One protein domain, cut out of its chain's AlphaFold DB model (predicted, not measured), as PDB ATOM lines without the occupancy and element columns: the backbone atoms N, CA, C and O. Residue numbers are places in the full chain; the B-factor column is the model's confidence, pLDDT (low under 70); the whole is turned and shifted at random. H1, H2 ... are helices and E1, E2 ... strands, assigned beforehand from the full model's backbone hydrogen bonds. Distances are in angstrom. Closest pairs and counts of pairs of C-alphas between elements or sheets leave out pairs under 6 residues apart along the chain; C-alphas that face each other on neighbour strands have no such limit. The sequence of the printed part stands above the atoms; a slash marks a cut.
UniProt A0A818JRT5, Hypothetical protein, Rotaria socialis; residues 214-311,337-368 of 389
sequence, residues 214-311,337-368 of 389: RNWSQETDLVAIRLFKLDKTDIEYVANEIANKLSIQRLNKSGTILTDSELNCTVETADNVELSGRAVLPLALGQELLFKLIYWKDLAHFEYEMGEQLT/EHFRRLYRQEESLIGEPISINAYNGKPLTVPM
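AT A GLANCE: This is residues 214 to 311 and 337 to 368 of the 389 residues of the protein "Hypothetical protein" of Rotaria socialis (UniProt A0A818JRT5). A small three-stranded sheet has two helices, H2 and H4, packed over one face, H2 over E2 and H4 mainly over E1, and these two helices cross each other. At the far end of H4, H5 and H6 extend the body beyond the sheet, while long loops run before and after the short H3. The printed part has 130 residues, with six named helices and three named strands in the order H1 E1 H2 H3 E2 H4 H5 H6 E3; the sheet runs E2 E1 E3, antiparallel. The class is mostly helix, and the whole is compact, with a radius of gyration of the C-alphas of 14.2 A and spans of 38 by 33 by 28 A.

IN THESE COORDINATES: H1 is residues 214 to 219, beginning at C-alpha 214 (178.958, 255.708, 238.203). E1 is residues 222 to 226, 13.2 A long. H2 is residues 232 to 246, 21.0 A long, and H3 is residues 260 to 263. E2, residues 279 to 282, is followed directly by H4, residues 283 to 295, 18.4 A long and beginning at C-alpha 283 (171.030, 259.540, 230.928). H5 is residues 299 to 305, H6 is residues 337 to 350, 20.2 A long, and E3 is residues 355 to 358, ending at C-alpha 358 (177.407, 257.305, 225.212).

HOW THE PARTS SIT: In the sheet, N 225 and O 279 of E1 and E2 are 2.8 A apart, and N 224 and O 357 of E1 and E3 are 2.8 A apart, both within hydrogen-bond range. H2 and H4 lie on the same face, two layers, with helices on one face of a sheet. H4 runs along the strands at a height of 10.7 A over the sheet; its closest C-alphas to E1 are Leu 283 and Leu 222, 5.1 A. H4 is the hub, touching three helices. With its residues 285 to 289 it touches H2, about perpendicular at 81 degrees, closest C-alphas Leu 289 and Ala 239, 6.0 A. With residues 294 to 295 it touches H6, also at 81 degrees, closest C-alphas Ile 294 and Leu 342, 6.3 A. H4 and H5 form a helical hairpin and only just touch, with 3 pairs of C-alphas within 8 A, the closest Lys 292 and Glu 305, 6.4 A. H1 and H3 only graze the sheet. Every O i to N i+4 pair is within hydrogen-bond range in H2, H4, H5 and H6; H1 has 1 of 2, and H3 is too short for such a pair.

THE WHOLE: The C-alphas of Ala 270 and Ala 300 are the two farthest apart, 42.4 A. Residues 312 to 336 are not printed, and C-alphas 311 and 337 are 18.2 A apart across the cut. The links H2 to H3 and H3 to E2 are long. The mean pLDDT of the printed part is 77.9; residues 252 to 255, 260 to 276 and 349 to 352 are under 70.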
ATOM      1  N   ARG A 214     177.845 254.753 238.084       82.88
ATOM      2  CA  ARG A 214     178.958 255.708 238.203       82.88
ATOM      3  C   ARG A 214     179.732 255.911 236.904       82.88
ATOM      4  O   ARG A 214     180.148 257.019 236.590       82.88
ATOM      5  N   ASN A 215     179.947 254.837 236.150       78.44
ATOM      6  CA  ASN A 215     180.697 254.900 234.901       78.44
ATOM      7  C   ASN A 215     179.914 255.593 233.781       78.44
ATOM      8  O   ASN A 215     180.537 256.114 232.872       78.44
ATOM      9  N   TRP A 216     178.581 255.629 233.817       82.62
ATOM     10  CA  TRP A 216     177.825 256.320 232.770       82.62
ATOM     11  C   TRP A 216     177.752 257.824 233.034       82.62
ATOM     12  O   TRP A 216     177.954 258.613 232.113       82.62
ATOM     13  N   SER A 217     177.532 258.223 234.293       70.88
ATOM     14  CA  SER A 217     177.441 259.639 234.675       70.88
ATOM     15  C   SER A 217     178.741 260.406 234.430       70.88
ATOM     16  O   SER A 217     178.708 261.594 234.112       70.88
ATOM     17  N   GLN A 218     179.894 259.740 234.496       75.00
ATOM     18  CA  GLN A 218     181.181 260.343 234.145       75.00
ATOM     19  C   GLN A 218     181.337 260.571 232.636       75.00
ATOM     20  O   GLN A 218     181.912 261.576 232.226       75.00
ATOM     21  N   GLU A 219     180.788 259.685 231.808       72.94
ATOM     22  CA  GLU A 219     181.068 259.637 230.368       72.94
ATOM     23  C   GLU A 219     180.132 260.527 229.543       72.94
ATOM     24  O   GLU A 219     180.542 261.048 228.507       72.94
ATOM     25  N   THR A 220     178.870 260.708 229.955       79.56
ATOM     26  CA  THR A 220     177.892 261.408 229.107       79.56
ATOM     27  C   THR A 220     176.647 261.899 229.849       79.56
ATOM     28  O   THR A 220     176.362 261.449 230.954       79.56
ATOM     29  N   ASP A 221     175.908 262.799 229.200       81.62
ATOM     30  CA  ASP A 221     174.563 263.258 229.595       81.62
ATOM     31  C   ASP A 221     173.460 262.583 228.796       81.62
ATOM     32  O   ASP A 221     172.300 262.571 229.204       81.62
ATOM     33  N   LEU A 222     173.837 262.044 227.641       85.50
ATOM     34  CA  LEU A 222     172.939 261.502 226.647       85.50
ATOM     35  C   LEU A 222     173.391 260.089 226.308       85.50
ATOM     36  O   LEU A 222     174.570 259.820 226.072       85.50
ATOM     37  N   VAL A 223     172.435 259.179 226.253       88.50
ATOM     38  CA  VAL A 223     172.666 257.793 225.863       88.50
ATOM     39  C   VAL A 223     171.912 257.501 224.579       88.50
ATOM     40  O   VAL A 223     170.734 257.820 224.450       88.50
ATOM     41  N   ALA A 224     172.603 256.889 223.624       88.19
ATOM     42  CA  ALA A 224     172.012 256.363 222.406       88.19
ATOM     43  C   ALA A 224     171.682 254.887 222.627       88.19
ATOM     44  O   ALA A 224     172.577 254.044 222.763       88.19
ATOM     45  N   ILE A 225     170.391 254.588 222.680       87.56
ATOM     46  CA  ILE A 225     169.856 253.298 223.088       87.56
ATOM     47  C   ILE A 225     169.191 252.603 221.898       87.56
ATOM     48  O   ILE A 225     168.353 253.174 221.200       87.56
ATOM     49  N   ARG A 226     169.537 251.328 221.718       85.50
ATOM     50  CA  ARG A 226     168.796 250.362 220.907       85.50
ATOM     51  C   ARG A 226     168.411 249.193 221.801       85.50
ATOM     52  O   ARG A 226     169.287 248.484 222.302       85.50
ATOM     53  N   LEU A 227     167.111 249.014 222.009       80.31
ATOM     54  CA  LEU A 227     166.571 247.923 222.813       80.31
ATOM     55  C   LEU A 227     165.763 246.988 221.926       80.31
ATOM     56  O   LEU A 227     164.784 247.392 221.304       80.31
ATOM     57  N   PHE A 228     166.123 245.711 221.966       75.38
ATOM     58  CA  PHE A 228     165.297 244.644 221.419       75.38
ATOM     59  C   PHE A 228     165.015 244.801 219.908       75.38
ATOM     60  O   PHE A 228     165.868 245.254 219.148       75.38
ATOM     61  N   LYS A 229     163.807 244.408 219.480       72.19
ATOM     62  CA  LYS A 229     163.233 244.672 218.150       72.19
ATOM     63  C   LYS A 229     162.404 245.963 218.101       72.19
ATOM     64  O   LYS A 229     161.617 246.128 217.172       72.19
ATOM     65  N   LEU A 230     162.511 246.825 219.114       77.12
ATOM     66  CA  LEU A 230     161.812 248.104 219.093       77.12
ATOM     67  C   LEU A 230     162.553 249.033 218.142       77.12
ATOM     68  O   LEU A 230     163.782 249.147 218.197       77.12
ATOM     69  N   ASP A 231     161.803 249.670 217.253       82.62
ATOM     70  CA  ASP A 231     162.360 250.754 216.468       82.62
ATOM     71  C   ASP A 231     162.541 252.002 217.342       82.62
ATOM     72  O   ASP A 231     162.085 252.087 218.487       82.62
ATOM     73  N   LYS A 232     163.256 252.984 216.794       85.62
ATOM     74  CA  LYS A 232     163.513 254.259 217.464       85.62
ATOM     75  C   LYS A 232     162.220 254.903 217.985       85.62
ATOM     76  O   LYS A 232     162.212 255.401 219.106       85.62
ATOM     77  N   THR A 233     161.149 254.873 217.195       84.81
ATOM     78  CA  THR A 233     159.879 255.531 217.515       84.81
ATOM     79  C   THR A 233     159.185 254.864 218.699       84.81
ATOM     80  O   THR A 233     158.737 255.563 219.607       84.81
ATOM     81  N   ASP A 234     159.158 253.530 218.742       83.00
ATOM     82  CA  ASP A 234     158.617 252.769 219.872       83.00
ATOM     83  C   ASP A 234     159.415 253.065 221.166       83.00
ATOM     84  O   ASP A 234     158.830 253.287 222.229       83.00
ATOM     85  N   ILE A 235     160.751 253.140 221.090       86.44
ATOM     86  CA  ILE A 235     161.623 253.452 222.243       86.44
ATOM     87  C   ILE A 235     161.382 254.882 222.752       86.44
ATOM     88  O   ILE A 235     161.208 255.092 223.955       86.44
ATOM     89  N   GLU A 236     161.359 255.865 221.851       86.88
ATOM     90  CA  GLU A 236     161.102 257.270 222.190       86.88
ATOM     91  C   GLU A 236     159.716 257.458 222.799       86.88
ATOM     92  O   GLU A 236     159.561 258.219 223.755       86.88
ATOM     93  N   TYR A 237     158.717 256.737 222.289       84.69
ATOM     94  CA  TYR A 237     157.369 256.763 222.832       84.69
ATOM     95  C   TYR A 237     157.336 256.294 224.292       84.69
ATOM     96  O   TYR A 237     156.868 257.028 225.163       84.69
ATOM     97  N   VAL A 238     157.885 255.109 224.586       84.88
ATOM     98  CA  VAL A 238     157.909 254.585 225.964       84.88
ATOM     99  C   VAL A 238     158.712 255.511 226.880       84.88
ATOM    100  O   VAL A 238     158.283 255.804 227.995       84.88
ATOM    101  N   ALA A 239     159.841 256.038 226.400       88.31
ATOM    102  CA  ALA A 239     160.634 257.009 227.145       88.31
ATOM    103  C   ALA A 239     159.840 258.292 227.456       88.31
ATOM    104  O   ALA A 239     159.933 258.818 228.563       88.31
ATOM    105  N   ASN A 240     159.030 258.794 226.520       85.81
ATOM    106  CA  ASN A 240     158.151 259.940 226.765       85.81
ATOM    107  C   ASN A 240     157.134 259.644 227.870       85.81
ATOM    108  O   ASN A 240     156.946 260.477 228.753       85.81
ATOM    109  N   GLU A 241     156.495 258.473 227.849       84.69
ATOM    110  CA  GLU A 241     155.514 258.128 228.883       84.69
ATOM    111  C   GLU A 241     156.167 257.963 230.260       84.69
ATOM    112  O   GLU A 241     155.620 258.447 231.250       84.69
ATOM    113  N   ILE A 242     157.374 257.387 230.334       87.50
ATOM    114  CA  ILE A 242     158.155 257.331 231.582       87.50
ATOM    115  C   ILE A 242     158.448 258.743 232.086       87.50
ATOM    116  O   ILE A 242     158.193 259.052 233.249       87.50
ATOM    117  N   ALA A 243     158.957 259.610 231.208       87.00
ATOM    118  CA  ALA A 243     159.309 260.975 231.573       87.00
ATOM    119  C   ALA A 243     158.093 261.765 232.070       87.00
ATOM    120  O   ALA A 243     158.191 262.456 233.081       87.00
ATOM    121  N   ASN A 244     156.941 261.617 231.409       84.06
ATOM    122  CA  ASN A 244     155.693 262.259 231.812       84.06
ATOM    123  C   ASN A 244     155.203 261.737 233.166       84.06
ATOM    124  O   ASN A 244     154.850 262.527 234.039       84.06
ATOM    125  N   LYS A 245     155.189 260.412 233.353       84.12
ATOM    126  CA  LYS A 245     154.674 259.776 234.571       84.12
ATOM    127  C   LYS A 245     155.521 260.112 235.797       84.12
ATOM    128  O   LYS A 245     154.966 260.390 236.855       84.12
ATOM    129  N   LEU A 246     156.842 260.124 235.634       83.19
ATOM    130  CA  LEU A 246     157.806 260.386 236.706       83.19
ATOM    131  C   LEU A 246     158.230 261.858 236.797       83.19
ATOM    132  O   LEU A 246     159.059 262.205 237.632       83.19
ATOM    133  N   SER A 247     157.690 262.734 235.943       83.25
ATOM    134  CA  SER A 247     158.104 264.142 235.839       83.25
ATOM    135  C   SER A 247     159.623 264.325 235.661       83.25
ATOM    136  O   SER A 247     160.208 265.291 236.155       83.25
ATOM    137  N   ILE A 248     160.281 263.402 234.946       79.56
ATOM    138  CA  ILE A 248     161.725 263.473 234.683       79.56
ATOM    139  C   ILE A 248     161.977 264.590 233.675       79.56
ATOM    140  O   ILE A 248     161.612 264.498 232.501       79.56
ATOM    141  N   GLN A 249     162.641 265.646 234.135       74.88
ATOM    142  CA  GLN A 249     163.045 266.743 233.269       74.88
ATOM    143  C   GLN A 249     164.164 266.295 232.324       74.88
ATOM    144  O   GLN A 249     165.113 265.614 232.717       74.88
ATOM    145  N   ARG A 250     164.075 266.709 231.058       73.69
ATOM    146  CA  ARG A 250     165.102 266.451 230.043       73.69
ATOM    147  C   ARG A 250     166.223 267.466 230.176       73.69
ATOM    148  O   ARG A 250     166.281 268.409 229.399       73.69
ATOM    149  N   LEU A 251     167.067 267.304 231.184       70.44
ATOM    150  CA  LEU A 251     168.183 268.212 231.438       70.44
ATOM    151  C   LEU A 251     169.518 267.590 231.010       70.44
ATOM    152  O   LEU A 251     169.696 266.376 231.104       70.44
ATOM    153  N   ASN A 252     170.461 268.424 230.575       66.94
ATOM    154  CA  ASN A 252     171.883 268.066 230.476       66.94
ATOM    155  C   ASN A 252     172.605 268.244 231.837       66.94
ATOM    156  O   ASN A 252     171.988 268.685 232.811       66.94
ATOM    157  N   LYS A 253     173.919 267.957 231.931       63.91
ATOM    158  CA  LYS A 253     174.709 268.122 233.178       63.91
ATOM    159  C   LYS A 253     174.670 269.535 233.745       63.91
ATOM    160  O   LYS A 253     174.793 269.702 234.954       63.91
ATOM    161  N   SER A 254     174.532 270.550 232.892       67.81
ATOM    162  CA  SER A 254     174.440 271.947 233.324       67.81
ATOM    163  C   SER A 254     173.035 272.348 233.784       67.81
ATOM    164  O   SER A 254     172.808 273.522 234.065       67.81
ATOM    165  N   GLY A 255     172.085 271.409 233.854       67.75
ATOM    166  CA  GLY A 255     170.705 271.679 234.259       67.75
ATOM    167  C   GLY A 255     169.898 272.437 233.202       67.75
ATOM    168  O   GLY A 255     168.879 273.042 233.517       67.75
ATOM    169  N   THR A 256     170.361 272.452 231.951       72.56
ATOM    170  CA  THR A 256     169.678 273.106 230.831       72.56
ATOM    171  C   THR A 256     168.740 272.119 230.152       72.56
ATOM    172  O   THR A 256     169.113 270.965 229.944       72.56
ATOM    173  N   ILE A 257     167.533 272.573 229.801       74.38
ATOM    174  CA  ILE A 257     166.562 271.766 229.055       74.38
ATOM    175  C   ILE A 257     167.153 271.410 227.689       74.38
ATOM    176  O   ILE A 257     167.520 272.296 226.921       74.38
ATOM    177  N   LEU A 258     167.222 270.112 227.408       70.94
ATOM    178  CA  LEU A 258     167.622 269.560 226.123       70.94
ATOM    179  C   LEU A 258     166.586 269.927 225.061       70.94
ATOM    180  O   LEU A 258     165.381 269.737 225.245       70.94
ATOM    181  N   THR A 259     167.071 270.444 223.943       71.56
ATOM    182  CA  THR A 259     166.268 270.830 222.783       71.56
ATOM    183  C   THR A 259     165.891 269.618 221.929       71.56
ATOM    184  O   THR A 259     166.606 268.614 221.887       71.56
ATOM    185  N   ASP A 260     164.805 269.726 221.157       68.38
ATOM    186  CA  ASP A 260     164.419 268.686 220.191       68.38
ATOM    187  C   ASP A 260     165.520 268.415 219.157       68.38
ATOM    188  O   ASP A 260     165.644 267.294 218.670       68.38
ATOM    189  N   SER A 261     166.351 269.411 218.834       64.38
ATOM    190  CA  SER A 261     167.515 269.238 217.957       64.38
ATOM    191  C   SER A 261     168.609 268.355 218.560       64.38
ATOM    192  O   SER A 261     169.265 267.629 217.818       64.38
ATOM    193  N   GLU A 262     168.797 268.381 219.882       66.06
ATOM    194  CA  GLU A 262     169.766 267.518 220.575       66.06
ATOM    195  C   GLU A 262     169.255 266.074 220.679       66.06
ATOM    196  O   GLU A 262     170.031 265.131 220.558       66.06
ATOM    197  N   LEU A 263     167.941 265.889 220.835       65.94
ATOM    198  CA  LEU A 263     167.309 264.566 220.933       65.94
ATOM    199  C   LEU A 263     167.109 263.897 219.565       65.94
ATOM    200  O   LEU A 263     167.196 262.678 219.444       65.94
ATOM    201  N   ASN A 264     166.888 264.689 218.512       62.50
ATOM    202  CA  ASN A 264     166.726 264.192 217.143       62.50
ATOM    203  C   ASN A 264     168.035 264.142 216.347       62.50
ATOM    204  O   ASN A 264     168.010 263.861 215.146       62.50
ATOM    205  N   CYS A 265     169.172 264.415 216.988       53.28
ATOM    206  CA  CYS A 265     170.444 264.512 216.297       53.28
ATOM    207  C   CYS A 265     170.854 263.148 215.717       53.28
ATOM    208  O   CYS A 265     171.076 262.173 216.435       53.28
ATOM    209  N   THR A 266     170.969 263.084 214.392       52.66
ATOM    210  CA  THR A 266     171.711 262.034 213.688       52.66
ATOM    211  C   THR A 266     173.182 262.403 213.793       52.66
ATOM    212  O   THR A 266     173.751 263.031 212.909       52.66
ATOM    213  N   VAL A 267     173.785 262.116 214.945       50.53
ATOM    214  CA  VAL A 267     175.205 262.409 215.138       50.53
ATOM    215  C   VAL A 267     176.001 261.379 214.350       50.53
ATOM    216  O   VAL A 267     176.022 260.201 214.708       50.53
ATOM    217  N   GLU A 268     176.674 261.825 213.294       49.88
ATOM    218  CA  GLU A 268     177.919 261.187 212.874       49.88
ATOM    219  C   GLU A 268     178.921 261.452 213.999       49.88
ATOM    220  O   GLU A 268     179.403 262.571 214.184       49.88
ATOM    221  N   THR A 269     179.141 260.456 214.859       54.66
ATOM    222  CA  THR A 269     180.140 260.589 215.922       54.66
ATOM    223  C   THR A 269     181.526 260.739 215.293       54.66
ATOM    224  O   THR A 269     181.739 260.355 214.143       54.66
ATOM    225  N   ALA A 270     182.500 261.257 216.048       52.06
ATOM    226  CA  ALA A 270     183.884 261.397 215.577       52.06
ATOM    227  C   ALA A 270     184.503 260.078 215.054       52.06
ATOM    228  O   ALA A 270     185.476 260.115 214.304       52.06
ATOM    229  N   ASP A 271     183.903 258.935 215.408       55.19
ATOM    230  CA  ASP A 271     184.299 257.586 215.001       55.19
ATOM    231  C   ASP A 271     183.412 256.985 213.884       55.19
ATOM    232  O   ASP A 271     183.469 255.779 213.644       55.19
ATOM    233  N   ASN A 272     182.579 257.783 213.199       54.28
ATOM    234  CA  ASN A 272     181.616 257.329 212.179       54.28
ATOM    235  C   ASN A 272     180.666 256.215 212.669       54.28
ATOM    236  O   ASN A 272     180.236 255.362 211.887       54.28
ATOM    237  N   VAL A 273     180.328 256.188 213.963       56.72
ATOM    238  CA  VAL A 273     179.320 255.249 214.465       56.72
ATOM    239  C   VAL A 273     177.957 255.781 214.057       56.72
ATOM    240  O   VAL A 273     177.478 256.772 214.603       56.72
ATOM    241  N   GLU A 274     177.328 255.114 213.096       59.25
ATOM    242  CA  GLU A 274     175.973 255.444 212.683       59.25
ATOM    243  C   GLU A 274     175.014 255.182 213.859       59.25
ATOM    244  O   GLU A 274     174.746 254.039 214.242       59.25
ATOM    245  N   LEU A 275     174.506 256.253 214.478       62.41
ATOM    246  CA  LEU A 275     173.463 256.170 215.510       62.41
ATOM    247  C   LEU A 275     172.058 256.014 214.899       62.41
ATOM    248  O   LEU A 275     171.055 256.150 215.606       62.41
ATOM    249  N   SER A 276     171.962 255.743 213.594       64.94
ATOM    250  CA  SER A 276     170.687 255.553 212.911       64.94
ATOM    251  C   SER A 276     169.892 254.412 213.558       64.94
ATOM    252  O   SER A 276     170.423 253.383 213.981       64.94
ATOM    253  N   GLY A 277     168.589 254.643 213.742       73.62
ATOM    254  CA  GLY A 277     167.692 253.692 214.405       73.62
ATOM    255  C   GLY A 277     167.825 253.597 215.931       73.62
ATOM    256  O   GLY A 277     167.195 252.724 216.524       73.62
ATOM    257  N   ARG A 278     168.601 254.475 216.583       84.94
ATOM    258  CA  ARG A 278     168.710 254.546 218.051       84.94
ATOM    259  C   ARG A 278     167.940 255.737 218.607       84.94
ATOM    260  O   ARG A 278     167.923 256.805 217.995       84.94
ATOM    261  N   ALA A 279     167.346 255.569 219.783       87.25
ATOM    262  CA  ALA A 279     166.778 256.685 220.531       87.25
ATOM    263  C   ALA A 279     167.881 257.365 221.346       87.25
ATOM    264  O   ALA A 279     168.610 256.689 222.077       87.25
ATOM    265  N   VAL A 280     168.004 258.687 221.232       87.38
ATOM    266  CA  VAL A 280     168.920 259.479 222.061       87.38
ATOM    267  C   VAL A 280     168.129 260.045 223.229       87.38
ATOM    268  O   VAL A 280     167.174 260.794 223.038       87.38
ATOM    269  N   LEU A 281     168.508 259.666 224.445       88.25
ATOM    270  CA  LEU A 281     167.766 259.987 225.661       88.25
ATOM    271  C   LEU A 281     168.688 260.620 226.709       88.25
ATOM    272  O   LEU A 281     169.864 260.254 226.773       88.25
ATOM    273  N   PRO A 282     168.168 261.504 227.581       87.56
ATOM    274  CA  PRO A 282     168.871 261.886 228.801       87.56
ATOM    275  C   PRO A 282     169.267 260.643 229.599       87.56
ATOM    276  O   PRO A 282     168.497 259.684 229.679       87.56
ATOM    277  N   LEU A 283     170.443 260.675 230.220       85.62
ATOM    278  CA  LEU A 283     171.030 259.540 230.928       85.62
ATOM    279  C   LEU A 283     170.057 258.877 231.917       85.62
ATOM    280  O   LEU A 283     169.857 257.664 231.859       85.62
ATOM    281  N   ALA A 284     169.435 259.677 232.788       83.94
ATOM    282  CA  ALA A 284     168.483 259.192 233.786       83.94
ATOM    283  C   ALA A 284     167.277 258.504 233.127       83.94
ATOM    284  O   ALA A 284     166.889 257.407 233.517       83.94
ATOM    285  N   LEU A 285     166.734 259.100 232.061       87.88
ATOM    286  CA  LEU A 285     165.592 258.536 231.347       87.88
ATOM    287  C   LEU A 285     165.948 257.237 230.616       87.88
ATOM    288  O   LEU A 285     165.172 256.285 230.633       87.88
ATOM    289  N   GLY A 286     167.125 257.176 229.993       89.56
ATOM    290  CA  GLY A 286     167.598 255.965 229.329       89.56
ATOM    291  C   GLY A 286     167.806 254.799 230.299       89.56
ATOM    292  O   GLY A 286     167.543 253.648 229.951       89.56
ATOM    293  N   GLN A 287     168.231 255.085 231.530       87.81
ATOM    294  CA  GLN A 287     168.364 254.080 232.583       87.81
ATOM    295  C   GLN A 287     167.010 253.615 233.108       87.81
ATOM    296  O   GLN A 287     166.793 252.410 233.193       87.81
ATOM    297  N   GLU A 288     166.093 254.540 233.403       89.62
ATOM    298  CA  GLU A 288     164.722 254.200 233.797       89.62
ATOM    299  C   GLU A 288     164.046 253.314 232.751       89.62
ATOM    300  O   GLU A 288     163.506 252.257 233.075       89.62
ATOM    301  N   LEU A 289     164.154 253.690 231.475       89.88
ATOM    302  CA  LEU A 289     163.640 252.903 230.361       89.88
ATOM    303  C   LEU A 289     164.218 251.486 230.344       89.88
ATOM    304  O   LEU A 289     163.472 250.514 230.223       89.88
ATOM    305  N   LEU A 290     165.540 251.361 230.490       88.81
ATOM    306  CA  LEU A 290     166.212 250.067 230.521       88.81
ATOM    307  C   LEU A 290     165.710 249.200 231.679       88.81
ATOM    308  O   LEU A 290     165.411 248.025 231.474       88.81
ATOM    309  N   PHE A 291     165.617 249.764 232.881       87.62
ATOM    310  CA  PHE A 291     165.135 249.051 234.058       87.62
ATOM    311  C   PHE A 291     163.715 248.541 233.864       87.62
ATOM    312  O   PHE A 291     163.481 247.337 233.991       87.62
ATOM    313  N   LYS A 292     162.793 249.439 233.509       88.25
ATOM    314  CA  LYS A 292     161.377 249.099 233.378       88.25
ATOM    315  C   LYS A 292     161.174 248.024 232.325       88.25
ATOM    316  O   LYS A 292     160.459 247.066 232.578       88.25
ATOM    317  N   LEU A 293     161.870 248.115 231.193       84.75
ATOM    318  CA  LEU A 293     161.745 247.117 230.133       84.75
ATOM    319  C   LEU A 293     162.428 245.778 230.454       84.75
ATOM    320  O   LEU A 293     161.935 244.743 230.014       84.75
ATOM    321  N   ILE A 294     163.521 245.760 231.225       84.25
ATOM    322  CA  ILE A 294     164.182 244.509 231.650       84.25
ATOM    323  C   ILE A 294     163.378 243.780 232.725       84.25
ATOM    324  O   ILE A 294     163.308 242.550 232.718       84.25
ATOM    325  N   TYR A 295     162.807 244.518 233.676       80.50
ATOM    326  CA  TYR A 295     162.013 243.930 234.752       80.50
ATOM    327  C   TYR A 295     160.585 243.599 234.330       80.50
ATOM    328  O   TYR A 295     159.919 242.831 235.025       80.50
ATOM    329  N   TRP A 296     160.151 244.095 233.174       81.88
ATOM    330  CA  TRP A 296     158.810 243.901 232.663       81.88
ATOM    331  C   TRP A 296     158.439 242.427 232.448       81.88
ATOM    332  O   TRP A 296     159.045 241.709 231.643       81.88
ATOM    333  N   LYS A 297     157.363 241.985 233.105       76.88
ATOM    334  CA  LYS A 297     156.734 240.676 232.870       76.88
ATOM    335  C   LYS A 297     155.432 240.764 232.083       76.88
ATOM    336  O   LYS A 297     155.285 240.071 231.079       76.88
ATOM    337  N   ASP A 298     154.528 241.622 232.535       77.38
ATOM    338  CA  ASP A 298     153.183 241.824 232.002       77.38
ATOM    339  C   ASP A 298     152.748 243.291 232.175       77.38
ATOM    340  O   ASP A 298     153.476 244.109 232.740       77.38
ATOM    341  N   LEU A 299     151.601 243.658 231.601       74.69
ATOM    342  CA  LEU A 299     151.126 245.043 231.589       74.69
ATOM    343  C   LEU A 299     150.923 245.609 233.002       74.69
ATOM    344  O   LEU A 299     151.339 246.729 233.273       74.69
ATOM    345  N   ALA A 300     150.325 244.820 233.888       73.94
ATOM    346  CA  ALA A 300     150.063 245.201 235.266       73.94
ATOM    347  C   ALA A 300     151.364 245.524 236.019       73.94
ATOM    348  O   ALA A 300     151.486 246.575 236.648       73.94
ATOM    349  N   HIS A 301     152.375 244.663 235.880       77.06
ATOM    350  CA  HIS A 301     153.698 244.887 236.455       77.06
ATOM    351  C   HIS A 301     154.370 246.127 235.854       77.06
ATOM    352  O   HIS A 301     154.960 246.918 236.582       77.06
ATOM    353  N   PHE A 302     154.241 246.353 234.546       79.56
ATOM    354  CA  PHE A 302     154.783 247.558 233.918       79.56
ATOM    355  C   PHE A 302     154.116 248.837 234.438       79.56
ATOM    356  O   PHE A 302     154.813 249.784 234.782       79.56
ATOM    357  N   GLU A 303     152.786 248.872 234.536       77.62
ATOM    358  CA  GLU A 303     152.046 250.027 235.061       77.62
ATOM    359  C   GLU A 303     152.422 250.348 236.512       77.62
ATOM    360  O   GLU A 303     152.549 251.526 236.856       77.62
ATOM    361  N   TYR A 304     152.660 249.319 237.332       76.88
ATOM    362  CA  TYR A 304     153.192 249.475 238.685       76.88
ATOM    363  C   TYR A 304     154.588 250.117 238.673       76.88
ATOM    364  O   TYR A 304     154.791 251.183 239.253       76.88
ATOM    365  N   GLU A 305     155.532 249.528 237.933       80.12
ATOM    366  CA  GLU A 305     156.926 249.994 237.848       80.12
ATOM    367  C   GLU A 305     157.031 251.409 237.257       80.12
ATOM    368  O   GLU A 305     157.958 252.158 237.564       80.12
ATOM    369  N   MET A 306     156.082 251.824 236.414       81.12
ATOM    370  CA  MET A 306     156.005 253.182 235.861       81.12
ATOM    371  C   MET A 306     155.759 254.261 236.924       81.12
ATOM    372  O   MET A 306     156.035 255.429 236.658       81.12
ATOM    373  N   GLY A 307     155.239 253.898 238.099       78.00
ATOM    374  CA  GLY A 307     155.056 254.810 239.231       78.00
ATOM    375  C   GLY A 307     156.317 255.042 240.067       78.00
ATOM    376  O   GLY A 307     156.324 255.938 240.909       78.00
ATOM    377  N   GLU A 308     157.379 254.266 239.843       82.25
ATOM    378  CA  GLU A 308     158.602 254.293 240.649       82.25
ATOM    379  C   GLU A 308     159.771 254.891 239.862       82.25
ATOM    380  O   GLU A 308     159.978 254.569 238.693       82.25
ATOM    381  N   GLN A 309     160.560 255.759 240.496       86.94
ATOM    382  CA  GLN A 309     161.801 256.275 239.915       86.94
ATOM    383  C   GLN A 309     162.995 255.543 240.538       86.94
ATOM    384  O   GLN A 309     163.538 255.962 241.561       86.94
ATOM    385  N   LEU A 310     163.395 254.436 239.916       84.25
ATOM    386  CA  LEU A 310     164.458 253.542 240.377       84.25
ATOM    387  C   LEU A 310     165.840 254.216 240.406       84.25
ATOM    388  O   LEU A 310     166.718 253.808 241.161       84.25
ATOM    389  N   THR A 311     166.074 255.247 239.598       80.25
ATOM    390  CA  THR A 311     167.382 255.906 239.477       80.25
ATOM    391  C   THR A 311     167.507 257.175 240.318       80.25
ATOM    392  O   THR A 311     168.476 257.913 240.140       80.25
ATOM    393  N   GLU A 337     172.977 239.816 240.204       82.94
ATOM    394  CA  GLU A 337     172.941 238.623 239.348       82.94
ATOM    395  C   GLU A 337     171.562 238.437 238.699       82.94
ATOM    396  O   GLU A 337     171.448 237.978 237.567       82.94
ATOM    397  N   HIS A 338     170.502 238.868 239.390       83.12
ATOM    398  CA  HIS A 338     169.159 238.857 238.832       83.12
ATOM    399  C   HIS A 338     169.036 239.773 237.609       83.12
ATOM    400  O   HIS A 338     168.579 239.300 236.570       83.12
ATOM    401  N   PHE A 339     169.490 241.028 237.711       85.94
ATOM    402  CA  PHE A 339     169.494 241.965 236.587       85.94
ATOM    403  C   PHE A 339     170.354 241.448 235.437       85.94
ATOM    404  O   PHE A 339     169.897 241.396 234.303       85.94
ATOM    405  N   ARG A 340     171.573 240.974 235.732       86.81
ATOM    406  CA  ARG A 340     172.483 240.407 234.727       86.81
ATOM    407  C   ARG A 340     171.850 239.239 233.977       86.81
ATOM    408  O   ARG A 340     172.002 239.139 232.762       86.81
ATOM    409  N   ARG A 341     171.146 238.356 234.688       85.75
ATOM    410  CA  ARG A 341     170.436 237.231 234.079       85.75
ATOM    411  C   ARG A 341     169.305 237.710 233.174       85.75
ATOM    412  O   ARG A 341     169.228 237.216 232.059       85.75
ATOM    413  N   LEU A 342     168.464 238.642 233.632       84.12
ATOM    414  CA  LEU A 342     167.372 239.191 232.816       84.12
ATOM    415  C   LEU A 342     167.920 239.904 231.571       84.12
ATOM    416  O   LEU A 342     167.492 239.609 230.465       84.12
ATOM    417  N   TYR A 343     168.950 240.735 231.742       84.62
ATOM    418  CA  TYR A 343     169.650 241.413 230.651       84.62
ATOM    419  C   TYR A 343     170.135 240.416 229.583       84.62
ATOM    420  O   TYR A 343     169.797 240.547 228.412       84.62
ATOM    421  N   ARG A 344     170.861 239.363 229.990       84.00
ATOM    422  CA  ARG A 344     171.360 238.317 229.075       84.00
ATOM    423  C   ARG A 344     170.251 237.479 228.445       84.00
ATOM    424  O   ARG A 344     170.391 237.035 227.309       84.00
ATOM    425  N   GLN A 345     169.184 237.198 229.195       82.06
ATOM    426  CA  GLN A 345     168.030 236.470 228.671       82.06
ATOM    427  C   GLN A 345     167.429 237.234 227.496       82.06
ATOM    428  O   GLN A 345     167.223 236.634 226.442       82.06
ATOM    429  N   GLU A 346     167.261 238.547 227.631       76.00
ATOM    430  CA  GLU A 346     166.788 239.383 226.530       76.00
ATOM    431  C   GLU A 346     167.764 239.379 225.339       76.00
ATOM    432  O   GLU A 346     167.332 239.145 224.212       76.00
ATOM    433  N   GLU A 347     169.081 239.507 225.558       76.44
ATOM    434  CA  GLU A 347     170.072 239.393 224.466       76.44
ATOM    435  C   GLU A 347     169.954 238.058 223.705       76.44
ATOM    436  O   GLU A 347     169.982 238.020 222.473       76.44
ATOM    437  N   SER A 348     169.780 236.951 224.435       74.50
ATOM    438  CA  SER A 348     169.698 235.608 223.847       74.50
ATOM    439  C   SER A 348     168.420 235.366 223.042       74.50
ATOM    440  O   SER A 348     168.445 234.632 222.055       74.50
ATOM    441  N   LEU A 349     167.306 235.978 223.447       65.19
ATOM    442  CA  LEU A 349     165.998 235.768 222.827       65.19
ATOM    443  C   LEU A 349     165.832 236.555 221.524       65.19
ATOM    444  O   LEU A 349     165.085 236.135 220.639       65.19
ATOM    445  N   ILE A 350     166.522 237.688 221.395       62.66
ATOM    446  CA  ILE A 350     166.373 238.600 220.254       62.66
ATOM    447  C   ILE A 350     167.425 238.351 219.171       62.66
ATOM    448  O   ILE A 350     167.189 238.694 218.013       62.66
ATOM    449  N   GLY A 351     168.544 237.708 219.513       63.41
ATOM    450  CA  GLY A 351     169.636 237.446 218.572       63.41
ATOM    451  C   GLY A 351     170.458 238.692 218.224       63.41
ATOM    452  O   GLY A 351     171.375 238.601 217.413       63.41
ATOM    453  N   GLU A 352     170.164 239.829 218.859       68.81
ATOM    454  CA  GLU A 352     170.948 241.060 218.800       68.81
ATOM    455  C   GLU A 352     171.178 241.579 220.230       68.81
ATOM    456  O   GLU A 352     170.245 241.563 221.040       68.81
ATOM    457  N   PRO A 353     172.401 242.024 220.567       70.75
ATOM    458  CA  PRO A 353     172.695 242.547 221.893       70.75
ATOM    459  C   PRO A 353     171.986 243.884 222.123       70.75
ATOM    460  O   PRO A 353     171.841 244.703 221.209       70.75
ATOM    461  N   ILE A 354     171.603 244.136 223.375       83.62
ATOM    462  CA  ILE A 354     171.203 245.473 223.813       83.62
ATOM    463  C   ILE A 354     172.401 246.402 223.580       83.62
ATOM    464  O   ILE A 354     173.480 246.184 224.127       83.62
ATOM    465  N   SER A 355     172.224 247.441 222.762       85.75
ATOM    466  CA  SER A 355     173.297 248.391 222.470       85.75
ATOM    467  C   SER A 355     172.987 249.719 223.128       85.75
ATOM    468  O   SER A 355     172.029 250.404 222.770       85.75
ATOM    469  N   ILE A 356     173.835 250.091 224.078       87.19
ATOM    470  CA  ILE A 356     173.774 251.379 224.750       87.19
ATOM    471  C   ILE A 356     175.125 252.035 224.562       87.19
ATOM    472  O   ILE A 356     176.158 251.444 224.874       87.19
ATOM    473  N   ASN A 357     175.121 253.243 224.021       87.44
ATOM    474  CA  ASN A 357     176.334 253.998 223.775       87.44
ATOM    475  C   ASN A 357     176.202 255.365 224.428       87.44
ATOM    476  O   ASN A 357     175.113 255.939 224.486       87.44
ATOM    477  N   ALA A 358     177.318 255.894 224.908       87.12
ATOM    478  CA  ALA A 358     177.407 257.305 225.212       87.12
ATOM    479  C   ALA A 358     177.223 258.115 223.926       87.12
ATOM    480  O   ALA A 358     177.448 257.613 222.824       87.12
ATOM    481  N   TYR A 359     176.836 259.382 224.061       80.25
ATOM    482  CA  TYR A 359     176.617 260.266 222.912       80.25
ATOM    483  C   TYR A 359     177.834 260.402 221.984       80.25
ATOM    484  O   TYR A 359     177.689 260.610 220.786       80.25
ATOM    485  N   ASN A 360     179.044 260.218 222.519       80.19
ATOM    486  CA  ASN A 360     180.287 260.184 221.744       80.19
ATOM    487  C   ASN A 360     180.508 258.865 220.970       80.19
ATOM    488  O   ASN A 360     181.556 258.692 220.362       80.19
ATOM    489  N   GLY A 361     179.560 257.926 221.000       80.75
ATOM    490  CA  GLY A 361     179.648 256.627 220.333       80.75
ATOM    491  C   GLY A 361     180.314 255.529 221.163       80.75
ATOM    492  O   GLY A 361     180.223 254.361 220.782       80.75
ATOM    493  N   LYS A 362     180.915 255.841 222.320       85.31
ATOM    494  CA  LYS A 362     181.566 254.838 223.175       85.31
ATOM    495  C   LYS A 362     180.537 253.829 223.705       85.31
ATOM    496  O   LYS A 362     179.556 254.247 224.327       85.31
ATOM    497  N   PRO A 363     180.737 252.514 223.508       85.62
ATOM    498  CA  PRO A 363     179.854 251.504 224.077       85.62
ATOM    499  C   PRO A 363     179.833 251.583 225.603       85.62
ATOM    500  O   PRO A 363     180.878 251.661 226.253       85.62
ATOM    501  N   LEU A 364     178.636 251.527 226.173       84.56
ATOM    502  CA  LEU A 364     178.414 251.431 227.605       84.56
ATOM    503  C   LEU A 364     178.146 249.966 227.957       84.56
ATOM    504  O   LEU A 364     177.296 249.307 227.363       84.56
ATOM    505  N   THR A 365     178.907 249.437 228.913       81.81
ATOM    506  CA  THR A 365     178.743 248.061 229.397       81.81
ATOM    507  C   THR A 365     177.469 247.912 230.228       81.81
ATOM    508  O   THR A 365     176.863 248.914 230.625       81.81
ATOM    509  N   VAL A 366     177.090 246.658 230.527       77.12
ATOM    510  CA  VAL A 366     175.980 246.342 231.442       77.12
ATOM    511  C   VAL A 366     176.090 247.236 232.677       77.12
ATOM    512  O   VAL A 366     177.125 247.212 233.354       77.12
ATOM    513  N   PRO A 367     175.060 248.040 232.963       74.19
ATOM    514  CA  PRO A 367     175.183 249.070 233.969       74.19
ATOM    515  C   PRO A 367     175.381 248.451 235.356       74.19
ATOM    516  O   PRO A 367     174.696 247.498 235.746       74.19
ATOM    517  N   MET A 368     176.317 249.009 236.130       79.38
ATOM    518  CA  MET A 368     176.360 248.799 237.580       79.38
ATOM    519  C   MET A 368     175.265 249.650 238.209       79.38
ATOM    520  O   MET A 368     175.507 250.726 238.747       79.38
TER     521      MET A 368